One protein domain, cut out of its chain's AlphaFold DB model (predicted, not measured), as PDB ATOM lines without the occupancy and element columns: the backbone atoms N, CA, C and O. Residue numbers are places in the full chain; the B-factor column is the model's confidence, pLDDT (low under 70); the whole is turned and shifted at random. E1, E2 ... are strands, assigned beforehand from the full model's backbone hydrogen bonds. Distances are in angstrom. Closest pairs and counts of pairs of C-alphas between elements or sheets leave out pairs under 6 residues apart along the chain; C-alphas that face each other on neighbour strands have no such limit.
ATOM      1  N   LEU A   2     126.545 135.817 120.566       35.72
ATOM      2  CA  LEU A   2     127.480 134.688 120.569       35.72
ATOM      3  C   LEU A   2     127.625 134.173 122.006       35.72
ATOM      4  O   LEU A   2     127.834 134.977 122.915       35.72
ATOM      5  N   LYS A   3     127.471 132.862 122.214       40.19
ATOM      6  CA  LYS A   3     127.761 132.245 123.510       40.19
ATOM      7  C   LYS A   3     129.289 132.169 123.675       40.19
ATOM      8  O   LYS A   3     129.964 131.810 122.712       40.19
ATOM      9  N   PRO A   4     129.844 132.551 124.835       40.75
ATOM     10  CA  PRO A   4     131.272 132.406 125.105       40.75
ATOM     11  C   PRO A   4     131.682 130.927 125.067       40.75
ATOM     12  O   PRO A   4     130.873 130.063 125.399       40.75
ATOM     13  N   ALA A   5     132.930 130.651 124.674       47.88
ATOM     14  CA  ALA A   5     133.500 129.308 124.725       47.88
ATOM     15  C   ALA A   5     133.409 128.756 126.159       47.88
ATOM     16  O   ALA A   5     133.839 129.415 127.112       47.88
ATOM     17  N   ALA A   6     132.816 127.575 126.316       52.00
ATOM     18  CA  ALA A   6     132.674 126.930 127.613       52.00
ATOM     19  C   ALA A   6     133.911 126.073 127.907       52.00
ATOM     20  O   ALA A   6     134.403 125.334 127.051       52.00
ATOM     21  N   LYS A   7     134.421 126.150 129.139       43.03
ATOM     22  CA  LYS A   7     135.442 125.220 129.640       43.03
ATOM     23  C   LYS A   7     134.734 123.980 130.178       43.03
ATOM     24  O   LYS A   7     134.143 124.043 131.253       43.03
ATOM     25  N   SER A  34     124.807 113.755 128.120       48.16
ATOM     26  CA  SER A  34     123.819 113.353 127.122       48.16
ATOM     27  C   SER A  34     122.379 113.805 127.410       48.16
ATOM     28  O   SER A  34     121.448 113.078 127.073       48.16
ATOM     29  N   GLU A  35     122.146 114.971 128.018       52.34
ATOM     30  CA  GLU A  35     120.785 115.365 128.441       52.34
ATOM     31  C   GLU A  35     120.150 116.572 127.726       52.34
ATOM     32  O   GLU A  35     119.086 117.018 128.150       52.34
ATOM     33  N   ALA A  36     120.670 117.072 126.594       55.47
ATOM     34  CA  ALA A  36     119.909 118.105 125.861       55.47
ATOM     35  C   ALA A  36     119.950 118.102 124.325       55.47
ATOM     36  O   ALA A  36     118.932 118.447 123.727       55.47
ATOM     37  N   THR A  37     121.033 117.711 123.647       57.09
ATOM     38  CA  THR A  37     121.078 117.768 122.167       57.09
ATOM     39  C   THR A  37     122.125 116.818 121.580       57.09
ATOM     40  O   THR A  37     123.269 116.856 122.030       57.09
ATOM     41  N   PRO A  38     121.792 116.001 120.558       69.12
ATOM     42  CA  PRO A  38     122.776 115.149 119.894       69.12
ATOM     43  C   PRO A  38     123.787 116.002 119.114       69.12
ATOM     44  O   PRO A  38     123.405 116.877 118.339       69.12
ATOM     45  N   ILE A  39     125.080 115.739 119.303       70.06
ATOM     46  CA  ILE A  39     126.146 116.355 118.505       70.06
ATOM     47  C   ILE A  39     126.149 115.709 117.122       70.06
ATOM     48  O   ILE A  39     126.189 114.485 116.994       70.06
ATOM     49  N   VAL A  40     126.115 116.538 116.084       77.25
ATOM     50  CA  VAL A  40     126.049 116.111 114.683       77.25
ATOM     51  C   VAL A  40     127.426 116.136 114.022       77.25
ATOM     52  O   VAL A  40     127.712 115.268 113.199       77.25
ATOM     53  N   SER A  41     128.296 117.087 114.379       79.44
ATOM     54  CA  SER A  41     129.681 117.149 113.888       79.44
ATOM     55  C   SER A  41     130.640 117.758 114.908       79.44
ATOM     56  O   SER A  41     130.266 118.642 115.674       79.44
ATOM     57  N   LEU A  42     131.894 117.301 114.878       83.75
ATOM     58  CA  LEU A  42     133.016 117.876 115.624       83.75
ATOM     59  C   LEU A  42     134.131 118.241 114.646       83.75
ATOM     60  O   LEU A  42     134.457 117.441 113.770       83.75
ATOM     61  N   SER A  43     134.722 119.426 114.796       85.00
ATOM     62  CA  SER A  43     135.840 119.867 113.952       85.00
ATOM     63  C   SER A  43     136.789 120.813 114.680       85.00
ATOM     64  O   SER A  43     136.383 121.566 115.568       85.00
ATOM     65  N   LEU A  44     138.067 120.808 114.291       88.38
ATOM     66  CA  LEU A  44     139.000 121.852 114.719       88.38
ATOM     67  C   LEU A  44     138.600 123.220 114.153       88.38
ATOM     68  O   LEU A  44     138.293 123.355 112.967       88.38
ATOM     69  N   SER A  45     138.686 124.254 114.986       89.31
ATOM     70  CA  SER A  45     138.297 125.616 114.624       89.31
ATOM     71  C   SER A  45     139.210 126.680 115.241       89.31
ATOM     72  O   SER A  45     140.093 126.381 116.049       89.31
ATOM     73  N   GLY A  46     139.040 127.928 114.802       89.56
ATOM     74  CA  GLY A  46     139.566 129.104 115.488       89.56
ATOM     75  C   GLY A  46     138.752 129.461 116.736       89.56
ATOM     76  O   GLY A  46     137.735 128.842 117.039       89.56
ATOM     77  N   GLU A  47     139.181 130.504 117.447       88.94
ATOM     78  CA  GLU A  47     138.542 130.987 118.684       88.94
ATOM     79  C   GLU A  47     137.053 131.328 118.531       88.94
ATOM     80  O   GLU A  47     136.311 131.312 119.511       88.94
ATOM     81  N   ARG A  48     136.599 131.655 117.315       88.19
ATOM     82  CA  ARG A  48     135.212 132.035 117.020       88.19
ATOM     83  C   ARG A  48     134.470 130.951 116.238       88.19
ATOM     84  O   ARG A  48     133.409 131.227 115.685       88.19
ATOM     85  N   GLY A  49     135.005 129.730 116.186       85.31
ATOM     86  CA  GLY A  49     134.375 128.608 115.490       85.31
ATOM     87  C   GLY A  49     134.526 128.680 113.968       85.31
ATOM     88  O   GLY A  49     133.835 127.958 113.241       85.31
ATOM     89  N   GLU A  50     135.401 129.558 113.464       89.94
ATOM     90  CA  GLU A  50     135.741 129.614 112.049       89.94
ATOM     91  C   GLU A  50     136.638 128.431 111.644       89.94
ATOM     92  O   GLU A  50     137.480 127.995 112.436       89.94
ATOM     93  N   PRO A  51     136.514 127.909 110.412       90.25
ATOM     94  CA  PRO A  51     137.431 126.895 109.913       90.25
ATOM     95  C   PRO A  51     138.875 127.403 109.911       90.25
ATOM     96  O   PRO A  51     139.148 128.555 109.559       90.25
ATOM     97  N   LEU A  52     139.824 126.527 110.238       92.06
ATOM     98  CA  LEU A  52     141.242 126.859 110.135       92.06
ATOM     99  C   LEU A  52     141.593 127.154 108.672       92.06
ATOM    100  O   LEU A  52     141.368 126.325 107.801       92.06
ATOM    101  N   TYR A  53     142.178 128.318 108.384       94.38
ATOM    102  CA  TYR A  53     142.484 128.741 107.013       94.38
ATOM    103  C   TYR A  53     143.991 128.927 106.785       94.38
ATOM    104  O   TYR A  53     144.777 129.171 107.711       94.38
ATOM    105  N   CYS A  54     144.431 128.745 105.540       96.56
ATOM    106  CA  CYS A  54     145.775 129.074 105.086       96.56
ATOM    107  C   CYS A  54     145.727 130.237 104.098       96.56
ATOM    108  O   CYS A  54     145.382 130.031 102.939       96.56
ATOM    109  N   ASP A  55     146.184 131.420 104.507       96.75
ATOM    110  CA  ASP A  55     146.195 132.594 103.621       96.75
ATOM    111  C   ASP A  55     147.113 132.413 102.406       96.75
ATOM    112  O   ASP A  55     146.799 132.847 101.300       96.75
ATOM    113  N   LYS A  56     148.239 131.713 102.594       97.00
ATOM    114  CA  LYS A  56     149.229 131.465 101.537       97.00
ATOM    115  C   LYS A  56     148.703 130.531 100.448       97.00
ATOM    116  O   LYS A  56     148.891 130.801  99.270       97.00
ATOM    117  N   CYS A  57     148.040 129.444 100.845       96.19
ATOM    118  CA  CYS A  57     147.462 128.471  99.913       96.19
ATOM    119  C   CYS A  57     146.018 128.803  99.517       96.19
ATOM    120  O   CYS A  57     145.461 128.122  98.662       96.19
ATOM    121  N   ARG A  58     145.409 129.819 100.141       96.56
ATOM    122  CA  ARG A  58     144.015 130.237  99.952       96.56
ATOM    123  C   ARG A  58     143.011 129.089 100.080       96.56
ATOM    124  O   ARG A  58     142.073 128.974  99.296       96.56
ATOM    125  N   THR A  59     143.210 128.241 101.084       94.12
ATOM    126  CA  THR A  59     142.364 127.068 101.324       94.12
ATOM    127  C   THR A  59     142.119 126.840 102.809       94.12
ATOM    128  O   THR A  59     142.957 127.191 103.650       94.12
ATOM    129  N   VAL A  60     140.974 126.235 103.126       93.50
ATOM    130  CA  VAL A  60     140.682 125.714 104.464       93.50
ATOM    131  C   VAL A  60     141.648 124.562 104.736       93.50
ATOM    132  O   VAL A  60     141.850 123.692 103.893       93.50
ATOM    133  N   LYS A  61     142.291 124.585 105.900       92.50
ATOM    134  CA  LYS A  61     143.191 123.535 106.364       92.50
ATOM    135  C   LYS A  61     142.341 122.376 106.882       92.50
ATOM    136  O   LYS A  61     141.592 122.584 107.836       92.50
ATOM    137  N   PRO A  62     142.481 121.170 106.309       90.19
ATOM    138  CA  PRO A  62     141.994 119.965 106.958       90.19
ATOM    139  C   PRO A  62     142.623 119.807 108.344       90.19
ATOM    140  O   PRO A  62     143.614 120.468 108.688       90.19
ATOM    141  N   GLU A  63     142.078 118.898 109.137       88.56
ATOM    142  CA  GLU A  63     142.621 118.625 110.462       88.56
ATOM    143  C   GLU A  63     144.102 118.240 110.403       88.56
ATOM    144  O   GLU A  63     144.583 117.649 109.431       88.56
ATOM    145  N   ARG A  64     144.848 118.644 111.439       92.19
ATOM    146  CA  ARG A  64     146.289 118.363 111.597       92.19
ATOM    147  C   ARG A  64     147.167 118.852 110.427       92.19
ATOM    148  O   ARG A  64     148.335 118.485 110.315       92.19
ATOM    149  N   THR A  65     146.625 119.684 109.536       94.50
ATOM    150  CA  THR A  65     147.342 120.202 108.368       94.50
ATOM    151  C   THR A  65     148.082 121.486 108.712       94.50
ATOM    152  O   THR A  65     147.496 122.458 109.197       94.50
ATOM    153  N   HIS A  66     149.366 121.539 108.366       96.00
ATOM    154  CA  HIS A  66     150.192 122.729 108.555       96.00
ATOM    155  C   HIS A  66     150.786 123.204 107.231       96.00
ATOM    156  O   HIS A  66     151.093 122.417 106.342       96.00
ATOM    157  N   HIS A  67     150.931 124.521 107.080       97.50
ATOM    158  CA  HIS A  67     151.601 125.092 105.915       97.50
ATOM    159  C   HIS A  67     153.110 125.077 106.141       97.50
ATOM    160  O   HIS A  67     153.612 125.779 107.022       97.50
ATOM    161  N   CYS A  68     153.834 124.325 105.319       98.06
ATOM    162  CA  CYS A  68     155.285 124.359 105.298       98.06
ATOM    163  C   CYS A  68     155.758 125.500 104.398       98.06
ATOM    164  O   CYS A  68     155.428 125.536 103.213       98.06
ATOM    165  N   ARG A  69     156.554 126.420 104.952       97.31
ATOM    166  CA  ARG A  69     157.134 127.535 104.192       97.31
ATOM    167  C   ARG A  69     158.136 127.048 103.143       97.31
ATOM    168  O   ARG A  69     158.089 127.545 102.026       97.31
ATOM    169  N   GLU A  70     158.981 126.081 103.497       97.75
ATOM    170  CA  GLU A  70     160.034 125.556 102.616       97.75
ATOM    171  C   GLU A  70     159.447 124.826 101.401       97.75
ATOM    172  O   GLU A  70     159.838 125.076 100.268       97.75
ATOM    173  N   CYS A  71     158.429 123.984 101.612       97.00
ATOM    174  CA  CYS A  71     157.731 123.305 100.516       97.00
ATOM    175  C   CYS A  71     156.640 124.163  99.849       97.00
ATOM    176  O   CYS A  71     156.021 123.707  98.891       97.00
ATOM    177  N   ASN A  72     156.356 125.359 100.382       97.19
ATOM    178  CA  ASN A  72     155.296 126.273  99.944       97.19
ATOM    179  C   ASN A  72     153.925 125.598  99.717       97.19
ATOM    180  O   ASN A  72     153.197 125.912  98.773       97.19
ATOM    181  N   ARG A  73     153.563 124.649 100.587       96.50
ATOM    182  CA  ARG A  73     152.292 123.915 100.520       96.50
ATOM    183  C   ARG A  73     151.768 123.565 101.904       96.50
ATOM    184  O   ARG A  73     152.528 123.458 102.867       96.50
ATOM    185  N   CYS A  74     150.463 123.335 101.989       97.56
ATOM    186  CA  CYS A  74     149.863 122.654 103.129       97.56
ATOM    187  C   CYS A  74     150.215 121.158 103.084       97.56
ATOM    188  O   CYS A  74     150.061 120.512 102.046       97.56
ATOM    189  N   ALA A  75     150.709 120.625 104.198       97.12
ATOM    190  CA  ALA A  75     151.036 119.219 104.380       97.12
ATOM    191  C   ALA A  75     150.048 118.588 105.384       97.12
ATOM    192  O   ALA A  75     149.936 119.099 106.507       97.12
ATOM    193  N   PRO A  76     149.289 117.548 104.985       95.50
ATOM    194  CA  PRO A  76     148.313 116.887 105.852       95.50
ATOM    195  C   PRO A  76     149.015 116.086 106.950       95.50
ATOM    196  O   PRO A  76     150.033 115.453 106.682       95.50
ATOM    197  N   LYS A  77     148.506 116.141 108.189       95.25
ATOM    198  CA  LYS A  77     149.149 115.540 109.378       95.25
ATOM    199  C   LYS A  77     150.665 115.798 109.402       95.25
ATOM    200  O   LYS A  77     151.471 114.880 109.548       95.25
ATOM    201  N   MET A  78     151.056 117.053 109.169       97.31
ATOM    202  CA  MET A  78     152.467 117.426 109.056       97.31
ATOM    203  C   MET A  78     153.186 117.141 110.372       97.31
ATOM    204  O   MET A  78     152.749 117.599 111.429       97.31
ATOM    205  N   ASP A  79     154.316 116.449 110.280       97.81
ATOM    206  CA  ASP A  79     155.229 116.287 111.398       97.81
ATOM    207  C   ASP A  79     156.274 117.401 111.375       97.81
ATOM    208  O   ASP A  79     156.207 118.335 112.163       97.81
ATOM    209  N   ALA A 200     146.180 126.741 123.152       82.69
ATOM    210  CA  ALA A 200     144.843 126.183 123.264       82.69
ATOM    211  C   ALA A 200     144.346 125.767 121.873       82.69
ATOM    212  O   ALA A 200     144.618 126.434 120.869       82.69
ATOM    213  N   THR A 201     143.662 124.630 121.823       85.75
ATOM    214  CA  THR A 201     143.014 124.134 120.606       85.75
ATOM    215  C   THR A 201     141.512 124.274 120.784       85.75
ATOM    216  O   THR A 201     141.000 123.949 121.851       85.75
ATOM    217  N   PHE A 202     140.808 124.757 119.765       88.38
ATOM    218  CA  PHE A 202     139.361 124.950 119.829       88.38
ATOM    219  C   PHE A 202     138.659 123.892 118.988       88.38
ATOM    220  O   PHE A 202     138.982 123.701 117.812       88.38
ATOM    221  N   ILE A 203     137.693 123.209 119.593       87.00
ATOM    222  CA  ILE A 203     136.817 122.260 118.910       87.00
ATOM    223  C   ILE A 203     135.446 122.906 118.774       87.00
ATOM    224  O   ILE A 203     134.865 123.356 119.758       87.00
ATOM    225  N   ARG A 204     134.930 122.937 117.552       87.38
ATOM    226  CA  ARG A 204     133.552 123.308 117.258       87.38
ATOM    227  C   ARG A 204     132.692 122.048 117.278       87.38
ATOM    228  O   ARG A 204     132.980 121.111 116.533       87.38
ATOM    229  N   ALA A 205     131.656 122.050 118.110       86.38
ATOM    230  CA  ALA A 205     130.627 121.020 118.183       86.38
ATOM    231  C   ALA A 205     129.315 121.573 117.619       86.38
ATOM    232  O   ALA A 205     128.742 122.494 118.197       86.38
ATOM    233  N   ASP A 206     128.845 121.045 116.489       82.06
ATOM    234  CA  ASP A 206     127.561 121.440 115.899       82.06
ATOM    235  C   ASP A 206     126.446 120.498 116.373       82.06
ATOM    236  O   ASP A 206     126.587 119.274 116.328       82.06
ATOM    237  N   PHE A 207     125.316 121.069 116.790       83.44
ATOM    238  CA  PHE A 207     124.137 120.329 117.265       83.44
ATOM    239  C   PHE A 207     123.087 120.104 116.172       83.44
ATOM    240  O   PHE A 207     122.116 119.375 116.364       83.44
ATOM    241  N   ASP A 208     123.256 120.740 115.013       80.75
ATOM    242  CA  ASP A 208     122.419 120.536 113.840       80.75
ATOM    243  C   ASP A 208     123.215 120.727 112.539       80.75
ATOM    244  O   ASP A 208     124.361 121.171 112.531       80.75
ATOM    245  N   LYS A 209     122.593 120.393 111.402       80.62
ATOM    246  CA  LYS A 209     123.190 120.578 110.067       80.62
ATOM    247  C   LYS A 209     123.060 122.011 109.532       80.62
ATOM    248  O   LYS A 209     123.472 122.265 108.405       80.62
ATOM    249  N   SER A 210     122.452 122.931 110.288       80.00
ATOM    250  CA  SER A 210     122.242 124.317 109.844       80.00
ATOM    251  C   SER A 210     123.528 125.145 109.918       80.00
ATOM    252  O   SER A 210     123.650 126.154 109.226       80.00
ATOM    253  N   GLY A 211     124.481 124.728 110.764       75.06
ATOM    254  CA  GLY A 211     125.739 125.432 111.016       75.06
ATOM    255  C   GLY A 211     125.594 126.694 111.876       75.06
ATOM    256  O   GLY A 211     126.590 127.380 112.119       75.06
ATOM    257  N   GLY A 212     124.376 127.012 112.333       80.62
ATOM    258  CA  GLY A 212     124.081 128.140 113.220       80.62
ATOM    259  C   GLY A 212     123.995 127.769 114.702       80.62
ATOM    260  O   GLY A 212     124.116 128.652 115.550       80.62
ATOM    261  N   ASN A 213     123.809 126.484 115.019       85.88
ATOM    262  CA  ASN A 213     123.712 125.978 116.384       85.88
ATOM    263  C   ASN A 213     124.953 125.151 116.736       85.88
ATOM    264  O   ASN A 213     125.015 123.950 116.470       85.88
ATOM    265  N   TYR A 214     125.951 125.817 117.313       84.88
ATOM    266  CA  TYR A 214     127.210 125.194 117.702       84.88
ATOM    267  C   TYR A 214     127.721 125.734 119.037       84.88
ATOM    268  O   TYR A 214     127.362 126.832 119.472       84.88
ATOM    269  N   GLU A 215     128.605 124.964 119.655       86.44
ATOM    270  CA  GLU A 215     129.392 125.350 120.819       86.44
ATOM    271  C   GLU A 215     130.887 125.227 120.509       86.44
ATOM    272  O   GLU A 215     131.308 124.391 119.708       86.44
ATOM    273  N   ILE A 216     131.688 126.099 121.122       85.56
ATOM    274  CA  ILE A 216     133.145 126.077 121.007       85.56
ATOM    275  C   ILE A 216     133.712 125.622 122.342       85.56
ATOM    276  O   ILE A 216     133.449 126.232 123.381       85.56
ATOM    277  N   ILE A 217     134.521 124.574 122.282       85.06
ATOM    278  CA  ILE A 217     135.165 123.956 123.429       85.06
ATOM    279  C   ILE A 217     136.655 124.279 123.366       85.06
ATOM    280  O   ILE A 217     137.334 123.953 122.389       85.06
ATOM    281  N   GLU A 218     137.165 124.926 124.411       86.44
ATOM    282  CA  GLU A 218     138.596 125.188 124.575       86.44
ATOM    283  C   GLU A 218     139.284 123.971 125.207       86.44
ATOM    284  O   GLU A 218     138.923 123.527 126.298       86.44
ATOM    285  N   ILE A 219     140.300 123.445 124.527       83.50
ATOM    286  CA  ILE A 219     141.065 122.273 124.950       83.50
ATOM    287  C   ILE A 219     142.421 122.694 125.504       83.50
ATOM    288  O   ILE A 219     143.179 123.412 124.843       83.50
ATOM    289  N   ASP A 220     142.754 122.168 126.688       82.25
ATOM    290  CA  ASP A 220     144.079 122.332 127.285       82.25
ATOM    291  C   ASP A 220     145.181 121.825 126.328       82.25
ATOM    292  O   ASP A 220     145.069 120.695 125.833       82.25
ATOM    293  N   PRO A 221     146.266 122.595 126.106       81.94
ATOM    294  CA  PRO A 221     147.337 122.239 125.170       81.94
ATOM    295  C   PRO A 221     147.975 120.864 125.418       81.94
ATOM    296  O   PRO A 221     148.492 120.232 124.498       81.94
ATOM    297  N   LYS A 222     147.961 120.374 126.662       80.88
ATOM    298  CA  LYS A 222     148.569 119.089 127.026       80.88
ATOM    299  C   LYS A 222     147.679 117.898 126.682       80.88
ATOM    300  O   LYS A 222     148.178 116.770 126.644       80.88
ATOM    301  N   THR A 223     146.396 118.107 126.405       83.94
ATOM    302  CA  THR A 223     145.447 117.028 126.101       83.94
ATOM    303  C   THR A 223     145.809 116.323 124.790       83.94
ATOM    304  O   THR A 223     146.091 116.968 123.782       83.94
ATOM    305  N   ASN A 224     145.815 114.983 124.784       86.31
ATOM    306  CA  ASN A 224     146.019 114.200 123.559       86.31
ATOM    307  C   ASN A 224     144.674 113.868 122.912       86.31
ATOM    308  O   ASN A 224     143.987 112.971 123.398       86.31
ATOM    309  N   LEU A 225     144.313 114.557 121.833       84.31
ATOM    310  CA  LEU A 225     143.005 114.378 121.195       84.31
ATOM    311  C   LEU A 225     142.913 113.121 120.319       84.31
ATOM    312  O   LEU A 225     141.823 112.580 120.147       84.31
TER     313      LEU A 225
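AT A GLANCE: This is residues 2 to 7, 34 to 79 and 200 to 225 of the 267 residues of the protein "Palmitoyltransferase" of Mucor circinelloides f. circinelloides (strain 1006PhL) (UniProt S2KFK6). With little regular structure, the model is a small, strongly twisted three-strand sheet, E1 - E4 - E5, and a separate hairpin, E2 and E3, linked by looping residues 46 to 65. The 78 printed residues hold five named strands, E1 to E5 along the chain, and no named helix: all strand, 23 residues named, both sheets antiparallel. It is only just loose, close to compact, with radius of gyration of the C-alphas 14.3 A, spanning 48 by 29 by 20 A.

HOW THE PARTS SIT: Start at inner strand E4, residues 201 to 206. Antiparallel E1, residues 41 to 45, has N 43 3.0 A from O 204. E5, residues 214 to 219, forms a hairpin with E4; N 217 is 2.8 A from O 203. Apart from E1, E2, residues 66 to 68, forms a hairpin with E3, residues 73 to 75; N 75 is 2.8 A from O 66. These N and O pairs are within hydrogen-bond range.

IN THESE COORDINATES: Find C-alpha 41 at (129.681, 117.149, 113.888); E1 runs 12.1 A. E4 runs 16.4 A; E5 runs 15.9 A to C-alpha 219 at (141.065, 122.273, 124.950).

THE WHOLE: Cuts leave C-alphas 7 and 34 16.8 A apart, 79 and 200 18.6 A. E1 to E2 is a long link. Residues 2 to 7 and 34 to 38 have pLDDT under 70.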